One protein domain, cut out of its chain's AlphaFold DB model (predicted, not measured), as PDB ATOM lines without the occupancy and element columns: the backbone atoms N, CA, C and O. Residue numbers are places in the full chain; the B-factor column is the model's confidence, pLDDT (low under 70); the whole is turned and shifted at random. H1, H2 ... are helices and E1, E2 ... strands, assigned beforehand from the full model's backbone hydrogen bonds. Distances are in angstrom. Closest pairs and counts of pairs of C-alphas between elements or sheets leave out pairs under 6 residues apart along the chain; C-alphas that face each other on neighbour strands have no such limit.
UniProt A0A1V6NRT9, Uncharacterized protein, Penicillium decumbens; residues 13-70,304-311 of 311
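This is residues 13 to 70 and 304 to 311 of the 311 residues of an uncharacterized protein of Penicillium decumbens (UniProt A0A1V6NRT9). What does the domain look like? A long two-stranded hairpin, E3 and E4, with short E1 beside E3 makes the larger sheet, and a small sheet of E2 and E5 lies off to one side of the half of the hairpin away from its turn, with both its strands apart from E3 and E4. The short helix H1 lies in the stretch that leads from E1 to E2. How is it made up? The printed part has 66 residues with one named helix and five named strands, E1 H1 E2 E3 E4 E5 along the chain; the larger sheet runs E1 E3 E4 and is mixed, and the smaller, E2 and E5, is antiparallel. It is mostly strand, compact with a radius of gyration of the C-alphas of 12.3 A, and flat, spanning 37 by 35 by 19 A.

What do the first residues pair with? Residues 15 to 16 pair, parallel, with residues 35 to 36 of E2, residues 34 to 36. How is the larger sheet built? E1, residues 22 to 25, is an edge strand parallel to the inner strand E3, residues 43 to 51, at 31 degrees, with N 23 and O 44 at 2.9 A. E3 forms a hairpin with E4, residues 54 to 62, antiparallel at 157 degrees, with N 47 and O 58 at 2.9 A. Where is the helix? H1, residues 28 to 31, is on this sheet at a height of 7.7 A, only just over none of its strands, with two of its four C-alphas falling on E1; its closest C-alphas with E3 are those of Thr 28 and Val 47, 6.4 A. H1 is too short for any O i to N i+4 pair, and its one O i to N i+3 pair is within hydrogen-bond range. What joins E2? E2 is the antiparallel neighbour of E5, residues 67 to 70, at 144 degrees, with N 35 and O 68 at 2.9 A; E3 and E5 are apart.

Where does the first element begin? E1 begins at C-alpha 22, (104.154, 173.513, 196.674), and measures 9.7 A; H1 measures 5.4 A and E2 6.5 A. Which strands are longest? E3 measures 25.3 A and E4 25.2 A, with nine residues each. Where does the last one end? E5, 10.2 A long, ends at C-alpha 70, (108.077, 190.084, 204.947).

How large is it? The two C-alphas farthest apart are those of Ser 40 and Glu 52, 38.0 A. Where is the cut? Residues 71 to 303 are not printed, and C-alphas 70 and 304 are 14.0 A apart. Is any link long, and where is confidence low? No link is long, and pLDDT is under 70 at residues 51 to 54 and 310 to 311.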
ATOM      1  N   PRO A  13      94.028 187.584 207.509       87.44
ATOM      2  CA  PRO A  13      94.316 186.298 208.120       87.44
ATOM      3  C   PRO A  13      95.734 185.843 207.741       87.44
ATOM      4  O   PRO A  13      96.207 186.167 206.650       87.44
ATOM      5  N   PRO A  14      96.418 185.089 208.617       93.56
ATOM      6  CA  PRO A  14      97.746 184.584 208.309       93.56
ATOM      7  C   PRO A  14      97.704 183.622 207.117       93.56
ATOM      8  O   PRO A  14      96.806 182.784 207.018       93.56
ATOM      9  N   VAL A  15      98.727 183.685 206.266       96.69
ATOM     10  CA  VAL A  15      98.956 182.693 205.211       96.69
ATOM     11  C   VAL A  15      99.500 181.426 205.864       96.69
ATOM     12  O   VAL A  15     100.546 181.447 206.515       96.69
ATOM     13  N   ILE A  16      98.787 180.311 205.713       97.56
ATOM     14  CA  ILE A  16      99.200 179.012 206.250       97.56
ATOM     15  C   ILE A  16      99.766 178.170 205.115       97.56
ATOM     16  O   ILE A  16      99.045 177.804 204.192       97.56
ATOM     17  N   LEU A  17     101.056 177.857 205.199       97.62
ATOM     18  CA  LEU A  17     101.740 177.052 204.201       97.62
ATOM     19  C   LEU A  17     101.432 175.566 204.395       97.62
ATOM     20  O   LEU A  17     101.469 175.035 205.508       97.62
ATOM     21  N   SER A  18     101.186 174.887 203.282       97.12
ATOM     22  CA  SER A  18     101.127 173.435 203.198       97.12
ATOM     23  C   SER A  18     102.539 172.855 203.134       97.12
ATOM     24  O   SER A  18     103.381 173.318 202.370       97.12
ATOM     25  N   SER A  19     102.803 171.806 203.914       95.25
ATOM     26  CA  SER A  19     104.059 171.035 203.821       95.25
ATOM     27  C   SER A  19     103.967 169.832 202.878       95.25
ATOM     28  O   SER A  19     104.961 169.158 202.639       95.25
ATOM     29  N   THR A  20     102.775 169.538 202.351       94.88
ATOM     30  CA  THR A  20     102.521 168.384 201.472       94.88
ATOM     31  C   THR A  20     102.369 168.780 200.005       94.88
ATOM     32  O   THR A  20     102.167 167.918 199.155       94.88
ATOM     33  N   SER A  21     102.426 170.075 199.700       93.44
ATOM     34  CA  SER A  21     102.312 170.624 198.350       93.44
ATOM     35  C   SER A  21     103.181 171.870 198.214       93.44
ATOM     36  O   SER A  21     103.529 172.504 199.211       93.44
ATOM     37  N   ILE A  22     103.509 172.233 196.975       93.12
ATOM     38  CA  ILE A  22     104.154 173.513 196.674       93.12
ATOM     39  C   ILE A  22     103.147 174.633 196.953       93.12
ATOM     40  O   ILE A  22     101.982 174.535 196.565       93.12
ATOM     41  N   ASN A  23     103.594 175.681 197.642       96.88
ATOM     42  CA  ASN A  23     102.823 176.901 197.856       96.88
ATOM     43  C   ASN A  23     103.291 177.920 196.816       96.88
ATOM     44  O   ASN A  23     104.387 178.459 196.956       96.88
ATOM     45  N   ALA A  24     102.506 178.127 195.761       96.00
ATOM     46  CA  ALA A  24     102.839 179.042 194.672       96.00
ATOM     47  C   ALA A  24     102.088 180.370 194.831       96.00
ATOM     48  O   ALA A  24     100.896 180.358 195.136       96.00
ATOM     49  N   PHE A  25     102.791 181.481 194.619       95.31
ATOM     50  CA  PHE A  25     102.264 182.844 194.703       95.31
ATOM     51  C   PHE A  25     102.718 183.652 193.489       95.31
ATOM     52  O   PHE A  25     103.864 183.523 193.051       95.31
ATOM     53  N   GLU A  26     101.853 184.525 192.973       92.44
ATOM     54  CA  GLU A  26     102.168 185.319 191.773       92.44
ATOM     55  C   GLU A  26     103.146 186.461 192.060       92.44
ATOM     56  O   GLU A  26     103.796 186.985 191.157       92.44
ATOM     57  N   SER A  27     103.245 186.882 193.320       91.25
ATOM     58  CA  SER A  27     104.209 187.891 193.751       91.25
ATOM     59  C   SER A  27     104.418 187.856 195.261       91.25
ATOM     60  O   SER A  27     103.600 187.337 196.021       91.25
ATOM     61  N   THR A  28     105.484 188.506 195.728       89.44
ATOM     62  CA  THR A  28     105.754 188.685 197.164       89.44
ATOM     63  C   THR A  28     104.666 189.477 197.890       89.44
ATOM     64  O   THR A  28     104.541 189.353 199.106       89.44
ATOM     65  N   SER A  29     103.848 190.257 197.173       89.00
ATOM     66  CA  SER A  29     102.742 191.019 197.764       89.00
ATOM     67  C   SER A  29     101.607 190.134 198.295       89.00
ATOM     68  O   SER A  29     100.869 190.551 199.186       89.00
ATOM     69  N   GLU A  30     101.494 188.892 197.815       91.62
ATOM     70  CA  GLU A  30     100.528 187.914 198.330       91.62
ATOM     71  C   GLU A  30     100.952 187.322 199.682       91.62
ATOM     72  O   GLU A  30     100.134 186.747 200.399       91.62
ATOM     73  N   LEU A  31     102.219 187.511 200.060       92.62
ATOM     74  CA  LEU A  31     102.780 187.126 201.356       92.62
ATOM     75  C   LEU A  31     102.687 188.259 202.393       92.62
ATOM     76  O   LEU A  31     103.388 188.231 203.405       92.62
ATOM     77  N   ASP A  32     101.853 189.267 202.137       88.88
ATOM     78  CA  ASP A  32     101.638 190.395 203.040       88.88
ATOM     79  C   ASP A  32     101.001 189.946 204.369       88.88
ATOM     80  O   ASP A  32      99.979 189.255 204.405       88.88
ATOM     81  N   GLY A  33     101.603 190.372 205.479       91.00
ATOM     82  CA  GLY A  33     101.237 189.954 206.829       91.00
ATOM     83  C   GLY A  33     102.021 188.739 207.332       91.00
ATOM     84  O   GLY A  33     103.206 188.567 207.047       91.00
ATOM     85  N   VAL A  34     101.376 187.930 208.176       96.06
ATOM     86  CA  VAL A  34     102.022 186.789 208.838       96.06
ATOM     87  C   VAL A  34     101.913 185.543 207.970       96.06
ATOM     88  O   VAL A  34     100.811 185.065 207.708       96.06
ATOM     89  N   VAL A  35     103.053 184.947 207.632       97.88
ATOM     90  CA  VAL A  35     103.137 183.644 206.967       97.88
ATOM     91  C   VAL A  35     103.598 182.589 207.969       97.88
ATOM     92  O   VAL A  35     104.525 182.810 208.752       97.88
ATOM     93  N   LYS A  36     102.945 181.425 207.987       97.81
ATOM     94  CA  LYS A  36     103.207 180.360 208.961       97.81
ATOM     95  C   LYS A  36     103.433 179.023 208.270       97.81
ATOM     96  O   LYS A  36     102.587 178.582 207.500       97.81
ATOM     97  N   ASN A  37     104.497 178.326 208.657       97.88
ATOM     98  CA  ASN A  37     104.604 176.882 208.482       97.88
ATOM     99  C   ASN A  37     104.373 176.197 209.842       97.88
ATOM    100  O   ASN A  37     105.326 176.002 210.594       97.88
ATOM    101  N   PRO A  38     103.127 175.835 210.198       96.12
ATOM    102  CA  PRO A  38     102.842 175.163 211.467       96.12
ATOM    103  C   PRO A  38     103.242 173.678 211.468       96.12
ATOM    104  O   PRO A  38     103.142 173.022 212.505       96.12
ATOM    105  N   SER A  39     103.651 173.127 210.321       96.75
ATOM    106  CA  SER A  39     103.973 171.711 210.179       96.75
ATOM    107  C   SER A  39     105.270 171.337 210.896       96.75
ATOM    108  O   SER A  39     106.163 172.161 211.106       96.75
ATOM    109  N   SER A  40     105.398 170.048 211.218       95.19
ATOM    110  CA  SER A  40     106.660 169.442 211.663       95.19
ATOM    111  C   SER A  40     107.662 169.232 210.521       95.19
ATOM    112  O   SER A  40     108.807 168.875 210.781       95.19
ATOM    113  N   GLN A  41     107.246 169.462 209.273       96.81
ATOM    114  CA  GLN A  41     108.070 169.357 208.070       96.81
ATOM    115  C   GLN A  41     108.309 170.736 207.445       96.81
ATOM    116  O   GLN A  41     107.550 171.680 207.682       96.81
ATOM    117  N   SER A  42     109.359 170.858 206.635       96.81
ATOM    118  CA  SER A  42     109.580 172.059 205.825       96.81
ATOM    119  C   SER A  42     108.477 172.217 204.775       96.81
ATOM    120  O   SER A  42     107.965 171.231 204.250       96.81
ATOM    121  N   ALA A  43     108.120 173.460 204.469       97.56
ATOM    122  CA  ALA A  43     107.228 173.809 203.372       97.56
ATOM    123  C   ALA A  43     108.039 174.405 202.216       97.56
ATOM    124  O   ALA A  43     109.053 175.069 202.444       97.56
ATOM    125  N   PHE A  44     107.581 174.177 200.988       96.75
ATOM    126  CA  PHE A  44     108.189 174.736 199.783       96.75
ATOM    127  C   PHE A  44     107.329 175.881 199.270       96.75
ATOM    128  O   PHE A  44     106.108 175.746 199.144       96.75
ATOM    129  N   LEU A  45     107.975 177.010 199.025       95.94
ATOM    130  CA  LEU A  45     107.359 178.257 198.610       95.94
ATOM    131  C   LEU A  45     107.952 178.656 197.261       95.94
ATOM    132  O   LEU A  45     109.169 178.742 197.141       95.94
ATOM    133  N   THR A  46     107.107 178.938 196.280       96.38
ATOM    134  CA  THR A  46     107.514 179.459 194.974       96.38
ATOM    135  C   THR A  46     106.838 180.805 194.771       96.38
ATOM    136  O   THR A  46     105.628 180.921 194.959       96.38
ATOM    137  N   VAL A  47     107.616 181.825 194.424       94.69
ATOM    138  CA  VAL A  47     107.107 183.173 194.158       94.69
ATOM    139  C   VAL A  47     107.521 183.588 192.757       94.69
ATOM    140  O   VAL A  47     108.714 183.611 192.452       94.69
ATOM    141  N   ASN A  48     106.541 183.918 191.922       91.12
ATOM    142  CA  ASN A  48     106.789 184.400 190.571       91.12
ATOM    143  C   ASN A  48     107.302 185.849 190.605       91.12
ATOM    144  O   ASN A  48     106.911 186.662 191.448       91.12
ATOM    145  N   SER A  49     108.193 186.172 189.675       81.00
ATOM    146  CA  SER A  49     108.683 187.521 189.422       81.00
ATOM    147  C   SER A  49     108.679 187.803 187.926       81.00
ATOM    148  O   SER A  49     109.333 187.110 187.145       81.00
ATOM    149  N   ASN A  50     107.962 188.863 187.556       71.44
ATOM    150  CA  ASN A  50     107.908 189.387 186.197       71.44
ATOM    151  C   ASN A  50     108.787 190.633 186.103       71.44
ATOM    152  O   ASN A  50     108.281 191.755 186.120       71.44
ATOM    153  N   ASP A  51     110.099 190.426 186.011       65.38
ATOM    154  CA  ASP A  51     111.051 191.496 185.712       65.38
ATOM    155  C   ASP A  51     111.350 191.506 184.207       65.38
ATOM    156  O   ASP A  51     111.735 190.497 183.617       65.38
ATOM    157  N   GLU A  52     111.126 192.657 183.570       63.25
ATOM    158  CA  GLU A  52     111.467 192.933 182.162       63.25
ATOM    159  C   GLU A  52     110.978 191.888 181.129       63.25
ATOM    160  O   GLU A  52     111.584 191.697 180.076       63.25
ATOM    161  N   GLY A  53     109.845 191.228 181.395       64.94
ATOM    162  CA  GLY A  53     109.233 190.259 180.474       64.94
ATOM    163  C   GLY A  53     109.862 188.862 180.492       64.94
ATOM    164  O   GLY A  53     109.502 188.034 179.655       64.94
ATOM    165  N   ILE A  54     110.765 188.584 181.438       69.25
ATOM    166  CA  ILE A  54     111.284 187.243 181.708       69.25
ATOM    167  C   ILE A  54     110.557 186.697 182.938       69.25
ATOM    168  O   ILE A  54     110.785 187.150 184.059       69.25
ATOM    169  N   GLU A  55     109.689 185.707 182.726       74.19
ATOM    170  CA  GLU A  55     109.088 184.950 183.824       74.19
ATOM    171  C   GLU A  55     110.185 184.164 184.542       74.19
ATOM    172  O   GLU A  55     110.850 183.297 183.968       74.19
ATOM    173  N   SER A  56     110.392 184.490 185.812       83.44
ATOM    174  CA  SER A  56     111.283 183.754 186.700       83.44
ATOM    175  C   SER A  56     110.541 183.417 187.984       83.44
ATOM    176  O   SER A  56     109.642 184.141 188.407       83.44
ATOM    177  N   ALA A  57     110.894 182.292 188.591       88.31
ATOM    178  CA  ALA A  57     110.318 181.859 189.851       88.31
ATOM    179  C   ALA A  57     111.437 181.717 190.878       88.31
ATOM    180  O   ALA A  57     112.444 181.055 190.626       88.31
ATOM    181  N   SER A  58     111.258 182.351 192.033       93.50
ATOM    182  CA  SER A  58     112.148 182.182 193.177       93.50
ATOM    183  C   SER A  58     111.593 181.093 194.088       93.50
ATOM    184  O   SER A  58     110.437 181.154 194.510       93.50
ATOM    185  N   GLU A  59     112.414 180.094 194.393       95.62
ATOM    186  CA  GLU A  59     112.040 178.963 195.242       95.62
ATOM    187  C   GLU A  59     112.658 179.107 196.630       95.62
ATOM    188  O   GLU A  59     113.848 179.383 196.762       95.62
ATOM    189  N   TYR A  60     111.873 178.864 197.675       96.38
ATOM    190  CA  TYR A  60     112.291 178.993 199.065       96.38
ATOM    191  C   TYR A  60     111.894 177.770 199.890       96.38
ATOM    192  O   TYR A  60     110.819 177.187 199.723       96.38
ATOM    193  N   ILE A  61     112.747 177.422 200.850       96.50
ATOM    194  CA  ILE A  61     112.499 176.368 201.834       96.50
ATOM    195  C   ILE A  61     112.154 177.021 203.172       96.50
ATOM    196  O   ILE A  61     113.000 177.662 203.798       96.50
ATOM    197  N   VAL A  62     110.922 176.830 203.640       97.69
ATOM    198  CA  VAL A  62     110.425 177.373 204.910       97.69
ATOM    199  C   VAL A  62     110.516 176.296 205.999       97.69
ATOM    200  O   VAL A  62     109.761 175.321 205.946       97.69
ATOM    201  N   PRO A  63     111.401 176.432 207.005       97.31
ATOM    202  CA  PRO A  63     111.612 175.411 208.028       97.31
ATOM    203  C   PRO A  63     110.354 175.080 208.835       97.31
ATOM    204  O   PRO A  63     109.483 175.932 209.038       97.31
ATOM    205  N   SER A  64     110.294 173.858 209.359       97.31
ATOM    206  CA  SER A  64     109.205 173.388 210.223       97.31
ATOM    207  C   SER A  64     108.956 174.316 211.415       97.31
ATOM    208  O   SER A  64     109.906 174.731 212.094       97.31
ATOM    209  N   GLY A  65     107.691 174.596 211.712       96.69
ATOM    210  CA  GLY A  65     107.273 175.417 212.849       96.69
ATOM    211  C   GLY A  65     107.714 176.883 212.787       96.69
ATOM    212  O   GLY A  65     107.615 177.568 213.800       96.69
ATOM    213  N   SER A  66     108.271 177.354 211.668       97.69
ATOM    214  CA  SER A  66     108.713 178.745 211.537       97.69
ATOM    215  C   SER A  66     107.582 179.663 211.078       97.69
ATOM    216  O   SER A  66     106.620 179.252 210.417       97.69
ATOM    217  N   HIS A  67     107.712 180.932 211.439       97.62
ATOM    218  CA  HIS A  67     106.795 181.996 211.060       97.62
ATOM    219  C   HIS A  67     107.603 183.175 210.542       97.62
ATOM    220  O   HIS A  67     108.689 183.446 211.055       97.62
ATOM    221  N   PHE A  68     107.088 183.897 209.553       98.19
ATOM    222  CA  PHE A  68     107.762 185.098 209.090       98.19
ATOM    223  C   PHE A  68     106.809 186.210 208.694       98.19
ATOM    224  O   PHE A  68     105.639 185.978 208.392       98.19
ATOM    225  N   ILE A  69     107.345 187.425 208.714       97.56
ATOM    226  CA  ILE A  69     106.704 188.624 208.194       97.56
ATOM    227  C   ILE A  69     107.696 189.279 207.235       97.56
ATOM    228  O   ILE A  69     108.794 189.681 207.637       97.56
ATOM    229  N   LEU A  70     107.315 189.365 205.961       96.31
ATOM    230  CA  LEU A  70     108.077 190.084 204.947       96.31
ATOM    231  C   LEU A  70     107.682 191.562 205.005       96.31
ATOM    232  O   LEU A  70     106.687 191.973 204.417       96.31
ATOM    233  N   ALA A 304     116.294 180.805 200.075       94.94
ATOM    234  CA  ALA A 304     116.224 180.589 198.640       94.94
ATOM    235  C   ALA A 304     116.984 179.314 198.243       94.94
ATOM    236  O   ALA A 304     118.023 179.008 198.838       94.94
ATOM    237  N   ARG A 305     116.456 178.546 197.287       91.44
ATOM    238  CA  ARG A 305     116.945 177.209 196.910       91.44
ATOM    239  C   ARG A 305     118.432 177.213 196.555       91.44
ATOM    240  O   ARG A 305     119.145 176.302 196.964       91.44
ATOM    241  N   GLU A 306     118.916 178.258 195.896       90.31
ATOM    242  CA  GLU A 306     120.315 178.460 195.506       90.31
ATOM    243  C   GLU A 306     121.289 178.607 196.689       90.31
ATOM    244  O   GLU A 306     122.497 178.454 196.522       90.31
ATOM    245  N   CYS A 307     120.783 178.879 197.897       89.75
ATOM    246  CA  CYS A 307     121.591 178.944 199.117       89.75
ATOM    247  C   CYS A 307     121.839 177.564 199.757       89.75
ATOM    248  O   CYS A 307     122.507 177.491 200.794       89.75
ATOM    249  N   TRP A 308     121.300 176.482 199.180       85.25
ATOM    250  CA  TRP A 308     121.373 175.125 199.719       85.25
ATOM    251  C   TRP A 308     121.997 174.166 198.710       85.25
ATOM    252  O   TRP A 308     121.656 174.167 197.530       85.25
ATOM    253  N   VAL A 309     122.897 173.309 199.190       79.00
ATOM    254  CA  VAL A 309     123.386 172.169 198.407       79.00
ATOM    255  C   VAL A 309     122.324 171.072 198.374       79.00
ATOM    256  O   VAL A 309     121.568 170.905 199.335       79.00
ATOM    257  N   GLU A 310     122.258 170.320 197.277       65.62
ATOM    258  CA  GLU A 310     121.479 169.081 197.251       65.62
ATOM    259  C   GLU A 310     122.102 168.083 198.232       65.62
ATOM    260  O   GLU A 310     123.327 167.952 198.292       65.62
ATOM    261  N   ALA A 311     121.254 167.479 199.065       50.97
ATOM    262  CA  ALA A 311     121.659 166.536 200.103       50.97
ATOM    263  C   ALA A 311     121.907 165.138 199.530       50.97
ATOM    264  O   ALA A 311     121.157 164.744 198.607       50.97
TER     265      ALA A 311